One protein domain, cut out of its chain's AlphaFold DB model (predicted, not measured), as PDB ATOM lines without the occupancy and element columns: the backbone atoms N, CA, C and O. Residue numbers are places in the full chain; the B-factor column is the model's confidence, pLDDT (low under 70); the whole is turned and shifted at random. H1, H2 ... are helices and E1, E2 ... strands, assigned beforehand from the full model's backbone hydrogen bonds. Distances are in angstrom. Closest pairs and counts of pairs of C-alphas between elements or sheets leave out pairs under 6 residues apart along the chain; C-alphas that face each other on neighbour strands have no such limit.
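Overview. This is residues 447 to 551 of the 555 residues of an uncharacterized protein of Idiomarinaceae bacterium (UniProt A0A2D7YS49). Helix H1 runs through the middle, with three small antiparallel sheets and H2 around it. Sheet E1 - E2 - E3 packs on residues 474 to 478 of H1, E4 of the pair E4 - E7 covers one side, H2 crosses another, and the hairpin E5 and E6 comes near through E5. The 105 printed residues hold two named helices and seven named strands, in the order E1 E2 E3 H1 E4 E5 E6 H2 E7, a mixed class. The whole is compact, with a radius of gyration of the C-alphas of 12.9 A and spans of 37 by 29 by 28 A.

Along the chain. Find C-alpha 447 at (-6.402, -19.695, 14.769), where E1 begins and runs to 453, 16.5 A. E2, residues 459 to 466, covers 18.7 A and bends by 55 degrees at 462; E3 is 471 to 473. H1, 474 to 489, runs 22.5 A. Next come E4, 499 to 503, E5, 517 to 519, E6, 522 to 524, H2, 526 to 535, 14.2 A, and E7, 548 to 550, ending at C-alpha 550, (-28.736, -37.366, 11.459).

Arrangement. E1, E2 and E3 form a meander, each strand the antiparallel neighbour of the one before; look for N 449 and O 463, 2.8 A, and N 464 and O 472, 2.8 A. H1 is on this sheet; C-alphas 463 and 474 are closest to each other of E2 and H1, 4.6 A. H2 only grazes it with residues 528 to 535. H1 touches H2 with residues 478 to 481 alone, closest C-alphas Phe 481 and Ile 529, 6.8 A, at a steep tilt of 54 degrees, opposite ways. The closest C-alphas of H1 and E4 are Gln 476 and Val 503, 5.4 A. E4 and E7 are antiparallel, N 500 and O 549 2.8 A apart; in the hairpin E5 and E6, N 524 and O 517 are 2.8 A apart. E4 and H2 are apart. In H1 and H2 every O i to N i+4 pair is within hydrogen-bond range.

Size, cuts and confidence. C-alphas 455 and 497 are the two farthest apart, 38.2 A. The printed part has no cut; E4 to E5 and H2 to E7 are long links. Confidence is under 70 at residue 551.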
ATOM      1  N   ARG A 447      -7.142 -19.754  13.500       94.81
ATOM      2  CA  ARG A 447      -6.402 -19.695  14.769       94.81
ATOM      3  C   ARG A 447      -7.322 -20.032  15.934       94.81
ATOM      4  O   ARG A 447      -8.530 -19.831  15.846       94.81
ATOM      5  N   ALA A 448      -6.749 -20.509  17.032       95.25
ATOM      6  CA  ALA A 448      -7.469 -20.692  18.287       95.25
ATOM      7  C   ALA A 448      -7.084 -19.587  19.279       95.25
ATOM      8  O   ALA A 448      -5.902 -19.309  19.468       95.25
ATOM      9  N   THR A 449      -8.073 -18.979  19.927       94.00
ATOM     10  CA  THR A 449      -7.901 -17.925  20.934       94.00
ATOM     11  C   THR A 449      -8.604 -18.310  22.235       94.00
ATOM     12  O   THR A 449      -9.560 -19.092  22.250       94.00
ATOM     13  N   GLY A 450      -8.095 -17.806  23.365       93.75
ATOM     14  CA  GLY A 450      -8.709 -18.018  24.682       93.75
ATOM     15  C   GLY A 450      -8.869 -19.488  25.084       93.75
ATOM     16  O   GLY A 450      -9.861 -19.830  25.727       93.75
ATOM     17  N   VAL A 451      -7.941 -20.359  24.671       96.25
ATOM     18  CA  VAL A 451      -8.001 -21.808  24.920       96.25
ATOM     19  C   VAL A 451      -8.040 -22.079  26.423       96.25
ATOM     20  O   VAL A 451      -7.144 -21.671  27.158       96.25
ATOM     21  N   LYS A 452      -9.072 -22.798  26.874       96.31
ATOM     22  CA  LYS A 452      -9.226 -23.236  28.268       96.31
ATOM     23  C   LYS A 452      -9.169 -24.752  28.332       96.31
ATOM     24  O   LYS A 452      -9.837 -25.419  27.538       96.31
ATOM     25  N   ARG A 453      -8.404 -25.279  29.287       97.19
ATOM     26  CA  ARG A 453      -8.286 -26.715  29.555       97.19
ATOM     27  C   ARG A 453      -8.752 -27.045  30.965       97.19
ATOM     28  O   ARG A 453      -8.623 -26.204  31.850       97.19
ATOM     29  N   ASP A 454      -9.307 -28.236  31.137       95.38
ATOM     30  CA  ASP A 454      -9.555 -28.806  32.461       95.38
ATOM     31  C   ASP A 454      -8.302 -29.505  33.022       95.38
ATOM     32  O   ASP A 454      -7.239 -29.514  32.395       95.38
ATOM     33  N   GLU A 455      -8.433 -30.093  34.212       94.06
ATOM     34  CA  GLU A 455      -7.364 -30.818  34.913       94.06
ATOM     35  C   GLU A 455      -6.840 -32.028  34.125       94.06
ATOM     36  O   GLU A 455      -5.679 -32.402  34.273       94.06
ATOM     37  N   SER A 456      -7.661 -32.613  33.245       90.81
ATOM     38  CA  SER A 456      -7.255 -33.720  32.370       90.81
ATOM     39  C   SER A 456      -6.474 -33.254  31.134       90.81
ATOM     40  O   SER A 456      -5.974 -34.070  30.361       90.81
ATOM     41  N   GLY A 457      -6.370 -31.936  30.928       90.56
ATOM     42  CA  GLY A 457      -5.779 -31.325  29.742       90.56
ATOM     43  C   GLY A 457      -6.734 -31.240  28.548       90.56
ATOM     44  O   GLY A 457      -6.324 -30.766  27.481       90.56
ATOM     45  N   ALA A 458      -8.001 -31.641  28.694       92.06
ATOM     46  CA  ALA A 458      -8.994 -31.566  27.628       92.06
ATOM     47  C   ALA A 458      -9.445 -30.119  27.395       92.06
ATOM     48  O   ALA A 458      -9.577 -29.328  28.327       92.06
ATOM     49  N   ILE A 459      -9.682 -29.748  26.133       94.56
ATOM     50  CA  ILE A 459     -10.158 -28.402  25.785       94.56
ATOM     51  C   ILE A 459     -11.635 -28.283  26.167       94.56
ATOM     52  O   ILE A 459     -12.489 -28.934  25.565       94.56
ATOM     53  N   VAL A 460     -11.929 -27.402  27.121       94.94
ATOM     54  CA  VAL A 460     -13.289 -27.118  27.617       94.94
ATOM     55  C   VAL A 460     -13.819 -25.761  27.161       94.94
ATOM     56  O   VAL A 460     -15.003 -25.466  27.306       94.94
ATOM     57  N   GLY A 461     -12.963 -24.918  26.581       94.75
ATOM     58  CA  GLY A 461     -13.361 -23.604  26.096       94.75
ATOM     59  C   GLY A 461     -12.333 -22.946  25.184       94.75
ATOM     60  O   GLY A 461     -11.251 -23.480  24.938       94.75
ATOM     61  N   GLY A 462     -12.701 -21.768  24.692       95.50
ATOM     62  CA  GLY A 462     -11.954 -21.005  23.696       95.50
ATOM     63  C   GLY A 462     -12.735 -20.854  22.398       95.50
ATOM     64  O   GLY A 462     -13.844 -21.381  22.252       95.50
ATOM     65  N   THR A 463     -12.128 -20.150  21.454       95.31
ATOM     66  CA  THR A 463     -12.743 -19.776  20.184       95.31
ATOM     67  C   THR A 463     -11.813 -20.154  19.041       95.31
ATOM     68  O   THR A 463     -10.609 -19.930  19.110       95.31
ATOM     69  N   LEU A 464     -12.362 -20.758  17.993       95.31
ATOM     70  CA  LEU A 464     -11.701 -20.865  16.700       95.31
ATOM     71  C   LEU A 464     -12.140 -19.665  15.862       95.31
ATOM     72  O   LEU A 464     -13.335 -19.472  15.661       95.31
ATOM     73  N   GLU A 465     -11.184 -18.895  15.362       94.00
ATOM     74  CA  GLU A 465     -11.417 -17.729  14.513       94.00
ATOM     75  C   GLU A 465     -10.870 -17.975  13.106       94.00
ATOM     76  O   GLU A 465      -9.833 -18.626  12.940       94.00
ATOM     77  N   THR A 466     -11.529 -17.407  12.098       93.06
ATOM     78  CA  THR A 466     -11.074 -17.413  10.705       93.06
ATOM     79  C   THR A 466     -10.593 -16.028  10.273       93.06
ATOM     80  O   THR A 466     -11.101 -14.999  10.724       93.06
ATOM     81  N   SER A 467      -9.664 -15.980   9.318       91.12
ATOM     82  CA  SER A 467      -9.223 -14.737   8.664       91.12
ATOM     83  C   SER A 467     -10.260 -14.113   7.727       91.12
ATOM     84  O   SER A 467      -9.914 -13.239   6.939       91.12
ATOM     85  N   GLN A 468     -11.495 -14.610   7.746       87.50
ATOM     86  CA  GLN A 468     -12.638 -14.107   6.984       87.50
ATOM     87  C   GLN A 468     -13.778 -13.671   7.927       87.50
ATOM     88  O   GLN A 468     -14.880 -13.378   7.472       87.50
ATOM     89  N   GLY A 469     -13.509 -13.587   9.239       85.81
ATOM     90  CA  GLY A 469     -14.410 -12.984  10.221       85.81
ATOM     91  C   GLY A 469     -15.418 -13.934  10.868       85.81
ATOM     92  O   GLY A 469     -16.304 -13.454  11.572       85.81
ATOM     93  N   ALA A 470     -15.287 -15.248  10.661       88.69
ATOM     94  CA  ALA A 470     -16.103 -16.246  11.346       88.69
ATOM     95  C   ALA A 470     -15.450 -16.705  12.657       88.69
ATOM     96  O   ALA A 470     -14.242 -16.944  12.703       88.69
ATOM     97  N   ASP A 471     -16.252 -16.884  13.705       92.06
ATOM     98  CA  ASP A 471     -15.815 -17.471  14.969       92.06
ATOM     99  C   ASP A 471     -16.760 -18.577  15.460       92.06
ATOM    100  O   ASP A 471     -17.982 -18.508  15.304       92.06
ATOM    101  N   VAL A 472     -16.186 -19.636  16.036       93.19
ATOM    102  CA  VAL A 472     -16.929 -20.792  16.564       93.19
ATOM    103  C   VAL A 472     -16.343 -21.283  17.887       93.19
ATOM    104  O   VAL A 472     -15.141 -21.141  18.115       93.19
ATOM    105  N   PRO A 473     -17.140 -21.917  18.767       95.25
ATOM    106  CA  PRO A 473     -16.614 -22.516  19.989       95.25
ATOM    107  C   PRO A 473     -15.564 -23.588  19.681       95.25
ATOM    108  O   PRO A 473     -15.833 -24.541  18.941       95.25
ATOM    109  N   LEU A 474     -14.382 -23.478  20.293       96.38
ATOM    110  CA  LEU A 474     -13.249 -24.357  19.993       96.38
ATOM    111  C   LEU A 474     -13.556 -25.834  20.279       96.38
ATOM    112  O   LEU A 474     -13.159 -26.707  19.518       96.38
ATOM    113  N   VAL A 475     -14.339 -26.118  21.323       95.06
ATOM    114  CA  VAL A 475     -14.782 -27.483  21.660       95.06
ATOM    115  C   VAL A 475     -15.541 -28.131  20.498       95.06
ATOM    116  O   VAL A 475     -15.356 -29.311  20.203       95.06
ATOM    117  N   GLN A 476     -16.381 -27.362  19.802       94.38
ATOM    118  CA  GLN A 476     -17.144 -27.858  18.656       94.38
ATOM    119  C   GLN A 476     -16.253 -28.002  17.418       94.38
ATOM    120  O   GLN A 476     -16.384 -28.980  16.684       94.38
ATOM    121  N   ALA A 477     -15.293 -27.092  17.226       95.69
ATOM    122  CA  ALA A 477     -14.286 -27.223  16.175       95.69
ATOM    123  C   ALA A 477     -13.442 -28.498  16.333       95.69
ATOM    124  O   ALA A 477     -13.237 -29.213  15.359       95.69
ATOM    125  N   VAL A 478     -13.027 -28.847  17.557       95.62
ATOM    126  CA  VAL A 478     -12.280 -30.089  17.827       95.62
ATOM    127  C   VAL A 478     -13.094 -31.329  17.449       95.62
ATOM    128  O   VAL A 478     -12.547 -32.263  16.862       95.62
ATOM    129  N   ARG A 479     -14.408 -31.342  17.713       94.56
ATOM    130  CA  ARG A 479     -15.292 -32.433  17.256       94.56
ATOM    131  C   ARG A 479     -15.305 -32.537  15.732       94.56
ATOM    132  O   ARG A 479     -15.165 -33.636  15.201       94.56
ATOM    133  N   ALA A 480     -15.396 -31.407  15.031       95.19
ATOM    134  CA  ALA A 480     -15.295 -31.390  13.576       95.19
ATOM    135  C   ALA A 480     -13.925 -31.887  13.084       95.19
ATOM    136  O   ALA A 480     -13.885 -32.693  12.163       95.19
ATOM    137  N   PHE A 481     -12.812 -31.505  13.720       96.31
ATOM    138  CA  PHE A 481     -11.473 -31.987  13.348       96.31
ATOM    139  C   PHE A 481     -11.367 -33.513  13.423       96.31
ATOM    140  O   PHE A 481     -10.847 -34.138  12.498       96.31
ATOM    141  N   ARG A 482     -11.917 -34.125  14.481       96.31
ATOM    142  CA  ARG A 482     -11.953 -35.589  14.642       96.31
ATOM    143  C   ARG A 482     -12.782 -36.268  13.553       96.31
ATOM    144  O   ARG A 482     -12.379 -37.317  13.053       96.31
ATOM    145  N   PHE A 483     -13.892 -35.657  13.141       96.19
ATOM    146  CA  PHE A 483     -14.692 -36.182  12.038       96.19
ATOM    147  C   PHE A 483     -14.004 -36.027  10.677       96.19
ATOM    148  O   PHE A 483     -14.006 -36.953   9.874       96.19
ATOM    149  N   ILE A 484     -13.361 -34.891  10.410       96.12
ATOM    150  CA  ILE A 484     -12.615 -34.678   9.161       96.12
ATOM    151  C   ILE A 484     -11.461 -35.686   9.057       96.12
ATOM    152  O   ILE A 484     -11.254 -36.277   7.996       96.12
ATOM    153  N   LYS A 485     -10.766 -35.955  10.173       96.31
ATOM    154  CA  LYS A 485      -9.758 -37.022  10.266       96.31
ATOM    155  C   LYS A 485     -10.353 -38.386   9.894       96.31
ATOM    156  O   LYS A 485      -9.777 -39.081   9.064       96.31
ATOM    157  N   LEU A 486     -11.536 -38.720  10.417       95.56
ATOM    158  CA  LEU A 486     -12.252 -39.962  10.088       95.56
ATOM    159  C   LEU A 486     -12.576 -40.070   8.587       95.56
ATOM    160  O   LEU A 486     -12.369 -41.122   7.987       95.56
ATOM    161  N   VAL A 487     -13.078 -38.995   7.973       96.06
ATOM    162  CA  VAL A 487     -13.382 -38.937   6.529       96.06
ATOM    163  C   VAL A 487     -12.121 -39.198   5.697       96.06
ATOM    164  O   VAL A 487     -12.155 -39.990   4.753       96.06
ATOM    165  N   ARG A 488     -10.998 -38.584   6.085       96.25
ATOM    166  CA  ARG A 488      -9.705 -38.736   5.412       96.25
ATOM    167  C   ARG A 488      -9.134 -40.145   5.549       96.25
ATOM    168  O   ARG A 488      -8.686 -40.711   4.559       96.25
ATOM    169  N   GLU A 489      -9.184 -40.734   6.741       95.81
ATOM    170  CA  GLU A 489      -8.725 -42.112   6.975       95.81
ATOM    171  C   GLU A 489      -9.564 -43.145   6.213       95.81
ATOM    172  O   GLU A 489      -9.033 -44.136   5.720       95.81
ATOM    173  N   ARG A 490     -10.865 -42.883   6.040       95.44
ATOM    174  CA  ARG A 490     -11.744 -43.695   5.184       95.44
ATOM    175  C   ARG A 490     -11.503 -43.482   3.687       95.44
ATOM    176  O   ARG A 490     -12.056 -44.228   2.882       95.44
ATOM    177  N   GLY A 491     -10.772 -42.437   3.295       95.31
ATOM    178  CA  GLY A 491     -10.529 -42.077   1.895       95.31
ATOM    179  C   GLY A 491     -11.796 -41.752   1.093       95.31
ATOM    180  O   GLY A 491     -11.762 -41.746  -0.135       95.31
ATOM    181  N   THR A 492     -12.924 -41.493   1.760       94.31
ATOM    182  CA  THR A 492     -14.232 -41.299   1.118       94.31
ATOM    183  C   THR A 492     -14.756 -39.919   1.464       94.31
ATOM    184  O   THR A 492     -14.899 -39.607   2.639       94.31
ATOM    185  N   ALA A 493     -15.058 -39.092   0.459       96.12
ATOM    186  CA  ALA A 493     -15.586 -37.749   0.683       96.12
ATOM    187  C   ALA A 493     -16.938 -37.778   1.418       96.12
ATOM    188  O   ALA A 493     -17.769 -38.655   1.189       96.12
ATOM    189  N   TRP A 494     -17.178 -36.771   2.254       95.88
ATOM    190  CA  TRP A 494     -18.446 -36.562   2.943       95.88
ATOM    191  C   TRP A 494     -19.183 -35.351   2.373       95.88
ATOM    192  O   TRP A 494     -18.579 -34.333   2.033       95.88
ATOM    193  N   HIS A 495     -20.504 -35.461   2.292       92.88
ATOM    194  CA  HIS A 495     -21.410 -34.410   1.849       92.88
ATOM    195  C   HIS A 495     -22.641 -34.390   2.754       92.88
ATOM    196  O   HIS A 495     -23.084 -35.448   3.214       92.88
ATOM    197  N   ALA A 496     -23.205 -33.206   2.981       86.75
ATOM    198  CA  ALA A 496     -24.443 -33.041   3.729       86.75
ATOM    199  C   ALA A 496     -25.647 -33.620   2.950       86.75
ATOM    200  O   ALA A 496     -26.333 -32.910   2.225       86.75
ATOM    201  N   ASN A 497     -25.902 -34.923   3.104       84.75
ATOM    202  CA  ASN A 497     -27.030 -35.645   2.498       84.75
ATOM    203  C   ASN A 497     -27.979 -36.146   3.605       84.75
ATOM    204  O   ASN A 497     -27.989 -37.330   3.929       84.75
ATOM    205  N   GLY A 498     -28.692 -35.235   4.276       80.88
ATOM    206  CA  GLY A 498     -29.538 -35.545   5.450       80.88
ATOM    207  C   GLY A 498     -28.767 -35.723   6.771       80.88
ATOM    208  O   GLY A 498     -29.345 -35.743   7.856       80.88
ATOM    209  N   ALA A 499     -27.440 -35.791   6.699       84.50
ATOM    210  CA  ALA A 499     -26.543 -35.681   7.840       84.50
ATOM    211  C   ALA A 499     -26.038 -34.236   7.971       84.50
ATOM    212  O   ALA A 499     -25.666 -33.618   6.975       84.50
ATOM    213  N   GLN A 500     -25.985 -33.711   9.193       86.62
ATOM    214  CA  GLN A 500     -25.499 -32.364   9.489       86.62
ATOM    215  C   GLN A 500     -24.373 -32.398  10.517       86.62
ATOM    216  O   GLN A 500     -24.475 -33.074  11.539       86.62
ATOM    217  N   ILE A 501     -23.335 -31.602  10.275       90.75
ATOM    218  CA  ILE A 501     -22.280 -31.314  11.249       90.75
ATOM    219  C   ILE A 501     -22.382 -29.835  11.581       90.75
ATOM    220  O   ILE A 501     -22.250 -28.989  10.691       90.75
ATOM    221  N   ARG A 502     -22.631 -29.521  12.854       88.00
ATOM    222  CA  ARG A 502     -22.686 -28.137  13.333       88.00
ATOM    223  C   ARG A 502     -21.404 -27.760  14.053       88.00
ATOM    224  O   ARG A 502     -20.944 -28.476  14.942       88.00
ATOM    225  N   VAL A 503     -20.871 -26.600  13.687       89.94
ATOM    226  CA  VAL A 503     -19.715 -25.978  14.329       89.94
ATOM    227  C   VAL A 503     -20.087 -24.532  14.640       89.94
ATOM    228  O   VAL A 503     -20.124 -23.671  13.766       89.94
ATOM    229  N   GLY A 504     -20.441 -24.271  15.891       87.88
ATOM    230  CA  GLY A 504     -21.060 -23.022  16.318       87.88
ATOM    231  C   GLY A 504     -22.384 -22.781  15.595       87.88
ATOM    232  O   GLY A 504     -23.307 -23.594  15.659       87.88
ATOM    233  N   HIS A 505     -22.455 -21.649  14.899       85.50
ATOM    234  CA  HIS A 505     -23.602 -21.246  14.081       85.50
ATOM    235  C   HIS A 505     -23.534 -21.757  12.638       85.50
ATOM    236  O   HIS A 505     -24.469 -21.549  11.871       85.50
ATOM    237  N   PHE A 506     -22.443 -22.425  12.263       90.12
ATOM    238  CA  PHE A 506     -22.195 -22.848  10.892       90.12
ATOM    239  C   PHE A 506     -22.486 -24.331  10.707       90.12
ATOM    240  O   PHE A 506     -22.287 -25.149  11.614       90.12
ATOM    241  N   ARG A 507     -22.926 -24.678   9.498       90.75
ATOM    242  CA  ARG A 507     -23.065 -26.060   9.043       90.75
ATOM    243  C   ARG A 507     -21.911 -26.393   8.098       90.75
ATOM    244  O   ARG A 507     -21.490 -25.555   7.304       90.75
ATOM    245  N   VAL A 508     -21.380 -27.608   8.204       92.75
ATOM    246  CA  VAL A 508     -20.399 -28.121   7.239       92.75
ATOM    247  C   VAL A 508     -21.150 -28.667   6.029       92.75
ATOM    248  O   VAL A 508     -22.031 -29.509   6.187       92.75
ATOM    249  N   ASP A 509     -20.782 -28.220   4.829       91.81
ATOM    250  CA  ASP A 509     -21.447 -28.623   3.582       91.81
ATOM    251  C   ASP A 509     -20.807 -29.880   2.980       91.81
ATOM    252  O   ASP A 509     -21.484 -30.777   2.470       91.81
ATOM    253  N   ARG A 510     -19.469 -29.924   2.991       94.75
ATOM    254  CA  ARG A 510     -18.675 -30.967   2.334       94.75
ATOM    255  C   ARG A 510     -17.306 -31.108   2.981       94.75
ATOM    256  O   ARG A 510     -16.684 -30.110   3.344       94.75
ATOM    257  N   ILE A 511     -16.805 -32.338   3.013       97.12
ATOM    258  CA  ILE A 511     -15.411 -32.669   3.308       97.12
ATOM    259  C   ILE A 511     -14.887 -33.551   2.168       97.12
ATOM    260  O   ILE A 511     -15.519 -34.536   1.793       97.12
ATOM    261  N   THR A 512     -13.759 -33.194   1.559       97.00
ATOM    262  CA  THR A 512     -13.145 -34.006   0.497       97.00
ATOM    263  C   THR A 512     -12.488 -35.258   1.084       97.00
ATOM    264  O   THR A 512     -12.196 -35.315   2.275       97.00
ATOM    265  N   ALA A 513     -12.192 -36.257   0.247       96.12
ATOM    266  CA  ALA A 513     -11.423 -37.430   0.680       96.12
ATOM    267  C   ALA A 513     -10.022 -37.057   1.210       96.12
ATOM    268  O   ALA A 513      -9.465 -37.766   2.040       96.12
ATOM    269  N   GLY A 514      -9.467 -35.924   0.760       95.56
ATOM    270  CA  GLY A 514      -8.199 -35.382   1.255       95.56
ATOM    271  C   GLY A 514      -8.298 -34.662   2.604       95.56
ATOM    272  O   GLY A 514      -7.260 -34.377   3.196       95.56
ATOM    273  N   GLY A 515      -9.515 -34.400   3.100       95.69
ATOM    274  CA  GLY A 515      -9.780 -33.706   4.363       95.69
ATOM    275  C   GLY A 515     -10.059 -32.203   4.233       95.69
ATOM    276  O   GLY A 515     -10.263 -31.544   5.250       95.69
ATOM    277  N   ASP A 516     -10.087 -31.639   3.021       95.94
ATOM    278  CA  ASP A 516     -10.451 -30.228   2.842       95.94
ATOM    279  C   ASP A 516     -11.935 -30.038   3.133       95.94
ATOM    280  O   ASP A 516     -12.776 -30.806   2.659       95.94
ATOM    281  N   MET A 517     -12.272 -28.991   3.877       95.44
ATOM    282  CA  MET A 517     -13.630 -28.755   4.351       95.44
ATOM    283  C   MET A 517     -14.215 -27.484   3.743       95.44
ATOM    284  O   MET A 517     -13.534 -26.470   3.588       95.44
ATOM    285  N   ARG A 518     -15.515 -27.513   3.452       93.88
ATOM    286  CA  ARG A 518     -16.316 -26.327   3.153       93.88
ATOM    287  C   ARG A 518     -17.432 -26.175   4.183       93.88
ATOM    288  O   ARG A 518     -18.161 -27.133   4.431       93.88
ATOM    289  N   ALA A 519     -17.565 -24.974   4.735       91.19
ATOM    290  CA  ALA A 519     -18.682 -24.580   5.589       91.19
ATOM    291  C   ALA A 519     -19.182 -23.191   5.158       91.19
ATOM    292  O   ALA A 519     -18.518 -22.170   5.365       91.19
ATOM    293  N   GLY A 520     -20.327 -23.159   4.481       85.31
ATOM    294  CA  GLY A 520     -20.892 -21.977   3.849       85.31
ATOM    295  C   GLY A 520     -19.958 -21.359   2.801       85.31
ATOM    296  O   GLY A 520     -19.597 -21.965   1.782       85.31
ATOM    297  N   CYS A 521     -19.592 -20.096   3.032       85.56
ATOM    298  CA  CYS A 521     -18.691 -19.332   2.168       85.56
ATOM    299  C   CYS A 521     -17.200 -19.609   2.425       85.56
ATOM    300  O   CYS A 521     -16.369 -19.144   1.648       85.56
ATOM    301  N   HIS A 522     -16.858 -20.365   3.471       89.38
ATOM    302  CA  HIS A 522     -15.475 -20.630   3.851       89.38
ATOM    303  C   HIS A 522     -14.998 -21.983   3.327       89.38
ATOM    304  O   HIS A 522     -15.713 -22.989   3.382       89.38
ATOM    305  N   ARG A 523     -13.748 -22.007   2.865       93.81
ATOM    306  CA  ARG A 523     -12.990 -23.224   2.575       93.81
ATOM    307  C   ARG A 523     -11.839 -23.329   3.569       93.81
ATOM    308  O   ARG A 523     -11.203 -22.328   3.873       93.81
ATOM    309  N   PHE A 524     -11.557 -24.532   4.034       95.56
ATOM    310  CA  PHE A 524     -10.475 -24.823   4.965       95.56
ATOM    311  C   PHE A 524      -9.618 -25.935   4.378       95.56
ATOM    312  O   PHE A 524     -10.144 -26.996   4.033       95.56
ATOM    313  N   ALA A 525      -8.318 -25.687   4.250       95.88
ATOM    314  CA  ALA A 525      -7.384 -26.708   3.811       95.88
ATOM    315  C   ALA A 525      -7.126 -27.694   4.957       95.88
ATOM    316  O   ALA A 525      -6.952 -27.286   6.112       95.88
ATOM    317  N   TRP A 526      -7.051 -28.989   4.639       96.06
ATOM    318  CA  TRP A 526      -6.736 -30.024   5.628       96.06
ATOM    319  C   TRP A 526      -5.451 -29.712   6.400       96.06
ATOM    320  O   TRP A 526      -5.390 -29.892   7.611       96.06
ATOM    321  N   GLN A 527      -4.435 -29.199   5.707       95.25
ATOM    322  CA  GLN A 527      -3.120 -28.904   6.277       95.25
ATOM    323  C   GLN A 527      -3.192 -27.903   7.440       95.25
ATOM    324  O   GLN A 527      -2.457 -28.048   8.415       95.25
ATOM    325  N   ASP A 528      -4.095 -26.921   7.381       94.06
ATOM    326  CA  ASP A 528      -4.286 -25.965   8.478       94.06
ATOM    327  C   ASP A 528      -5.020 -26.581   9.651       94.06
ATOM    328  O   ASP A 528      -4.657 -26.349  10.802       94.06
ATOM    329  N   ILE A 529      -6.057 -27.364   9.350       96.38
ATOM    330  CA  ILE A 529      -6.818 -28.094  10.358       96.38
ATOM    331  C   ILE A 529      -5.877 -29.033  11.113       96.38
ATOM    332  O   ILE A 529      -5.864 -29.029  12.339       96.38
ATOM    333  N   GLU A 530      -5.045 -29.782  10.391       96.94
ATOM    334  CA  GLU A 530      -4.030 -30.662  10.958       96.94
ATOM    335  C   GLU A 530      -2.997 -29.879  11.774       96.94
ATOM    336  O   GLU A 530      -2.744 -30.226  12.927       96.94
ATOM    337  N   SER A 531      -2.426 -28.807  11.219       95.75
ATOM    338  CA  SER A 531      -1.421 -27.994  11.911       95.75
ATOM    339  C   SER A 531      -1.964 -27.408  13.219       95.75
ATOM    340  O   SER A 531      -1.324 -27.533  14.267       95.75
ATOM    341  N   LEU A 532      -3.176 -26.846  13.191       96.12
ATOM    342  CA  LEU A 532      -3.829 -26.305  14.377       96.12
ATOM    343  C   LEU A 532      -4.218 -27.408  15.368       96.12
ATOM    344  O   LEU A 532      -4.023 -27.258  16.570       96.12
ATOM    345  N   ALA A 533      -4.733 -28.543  14.897       96.50
ATOM    346  CA  ALA A 533      -5.060 -29.667  15.767       96.50
ATOM    347  C   ALA A 533      -3.811 -30.221  16.474       96.50
ATOM    348  O   ALA A 533      -3.889 -30.600  17.645       96.50
ATOM    349  N   ARG A 534      -2.655 -30.242  15.795       97.31
ATOM    350  CA  ARG A 534      -1.367 -30.649  16.376       97.31
ATOM    351  C   ARG A 534      -0.869 -29.640  17.402       97.31
ATOM    352  O   ARG A 534      -0.502 -30.053  18.498       97.31
ATOM    353  N   SER A 535      -0.911 -28.340  17.103       95.69
ATOM    354  CA  SER A 535      -0.494 -27.305  18.065       95.69
ATOM    355  C   SER A 535      -1.387 -27.265  19.310       95.69
ATOM    356  O   SER A 535      -0.921 -26.974  20.409       95.69
ATOM    357  N   LEU A 536      -2.659 -27.637  19.161       95.38
ATOM    358  CA  LEU A 536      -3.602 -27.816  20.260       95.38
ATOM    359  C   LEU A 536      -3.488 -29.184  20.957       95.38
ATOM    360  O   LEU A 536      -4.217 -29.420  21.921       95.38
ATOM    361  N   GLY A 537      -2.631 -30.098  20.500       95.62
ATOM    362  CA  GLY A 537      -2.496 -31.441  21.077       95.62
ATOM    363  C   GLY A 537      -3.763 -32.301  20.974       95.62
ATOM    364  O   GLY A 537      -3.929 -33.236  21.748       95.62
ATOM    365  N   VAL A 538      -4.680 -31.982  20.053       95.12
ATOM    366  CA  VAL A 538      -5.931 -32.735  19.840       95.12
ATOM    367  C   VAL A 538      -5.899 -33.613  18.589       95.12
ATOM    368  O   VAL A 538      -6.831 -34.377  18.354       95.12
ATOM    369  N   PHE A 539      -4.846 -33.520  17.774       95.69
ATOM    370  CA  PHE A 539      -4.731 -34.320  16.553       95.69
ATOM    371  C   PHE A 539      -4.649 -35.825  16.834       95.69
ATOM    372  O   PHE A 539      -5.175 -36.624  16.062       95.69
ATOM    373  N   GLU A 540      -4.035 -36.211  17.952       93.75
ATOM    374  CA  GLU A 540      -3.881 -37.614  18.357       93.75
ATOM    375  C   GLU A 540      -5.165 -38.216  18.944       93.75
ATOM    376  O   GLU A 540      -5.236 -39.421  19.178       93.75
ATOM    377  N   LEU A 541      -6.218 -37.412  19.137       93.06
ATOM    378  CA  LEU A 541      -7.520 -37.946  19.515       93.06
ATOM    379  C   LEU A 541      -8.025 -38.915  18.438       93.06
ATOM    380  O   LEU A 541      -7.833 -38.709  17.231       93.06
ATOM    381  N   ALA A 542      -8.705 -39.970  18.891       93.25
ATOM    382  CA  ALA A 542      -9.304 -40.949  18.000       93.25
ATOM    383  C   ALA A 542     -10.314 -40.258  17.060       93.25
ATOM    384  O   ALA A 542     -11.087 -39.412  17.536       93.25
ATOM    385  N   PRO A 543     -10.328 -40.601  15.761       93.12
ATOM    386  CA  PRO A 543     -11.374 -40.169  14.840       93.12
ATOM    387  C   PRO A 543     -12.764 -40.520  15.386       93.12
ATOM    388  O   PRO A 543     -12.926 -41.529  16.071       93.12
ATOM    389  N   ASP A 544     -13.758 -39.674  15.127       91.06
ATOM    390  CA  ASP A 544     -15.069 -39.771  15.782       91.06
ATOM    391  C   ASP A 544     -16.178 -39.212  14.892       91.06
ATOM    392  O   ASP A 544     -15.990 -38.182  14.244       91.06
ATOM    393  N   ASP A 545     -17.327 -39.886  14.865       90.25
ATOM    394  CA  ASP A 545     -18.529 -39.478  14.139       90.25
ATOM    395  C   ASP A 545     -19.590 -38.796  15.007       90.25
ATOM    396  O   ASP A 545     -20.598 -38.337  14.471       90.25
ATOM    397  N   SER A 546     -19.319 -38.591  16.299       86.81
ATOM    398  CA  SER A 546     -20.195 -37.861  17.227       86.81
ATOM    399  C   SER A 546     -20.524 -36.421  16.806       86.81
ATOM    400  O   SER A 546     -21.477 -35.823  17.309       86.81
ATOM    401  N   ALA A 547     -19.757 -35.845  15.875       82.25
ATOM    402  CA  ALA A 547     -20.041 -34.538  15.286       82.25
ATOM    403  C   ALA A 547     -21.226 -34.558  14.300       82.25
ATOM    404  O   ALA A 547     -21.779 -33.501  13.991       82.25
ATOM    405  N   VAL A 548     -21.608 -35.735  13.793       86.50
ATOM    406  CA  VAL A 548     -22.680 -35.900  12.811       86.50
ATOM    407  C   VAL A 548     -24.011 -36.118  13.518       86.50
ATOM    408  O   VAL A 548     -24.267 -37.151  14.128       86.50
ATOM    409  N   THR A 549     -24.917 -35.167  13.346       84.12
ATOM    410  CA  THR A 549     -26.336 -35.325  13.674       84.12
ATOM    411  C   THR A 549     -27.094 -35.794  12.435       84.12
ATOM    412  O   THR A 549     -26.991 -35.178  11.375       84.12
ATOM    413  N   ARG A 550     -27.839 -36.899  12.530       77.81
ATOM    414  CA  ARG A 550     -28.736 -37.366  11.459       77.81
ATOM    415  C   ARG A 550     -30.164 -36.973  11.821       77.81
ATOM    416  O   ARG A 550     -30.599 -37.253  12.938       77.81
ATOM    417  N   SER A 551     -30.883 -36.325  10.909       60.47
ATOM    418  CA  SER A 551     -32.319 -36.095  11.081       60.47
ATOM    419  C   SER A 551     -33.036 -37.447  11.121       60.47
ATOM    420  O   SER A 551     -32.828 -38.283  10.244       60.47
TER     421      SER A 551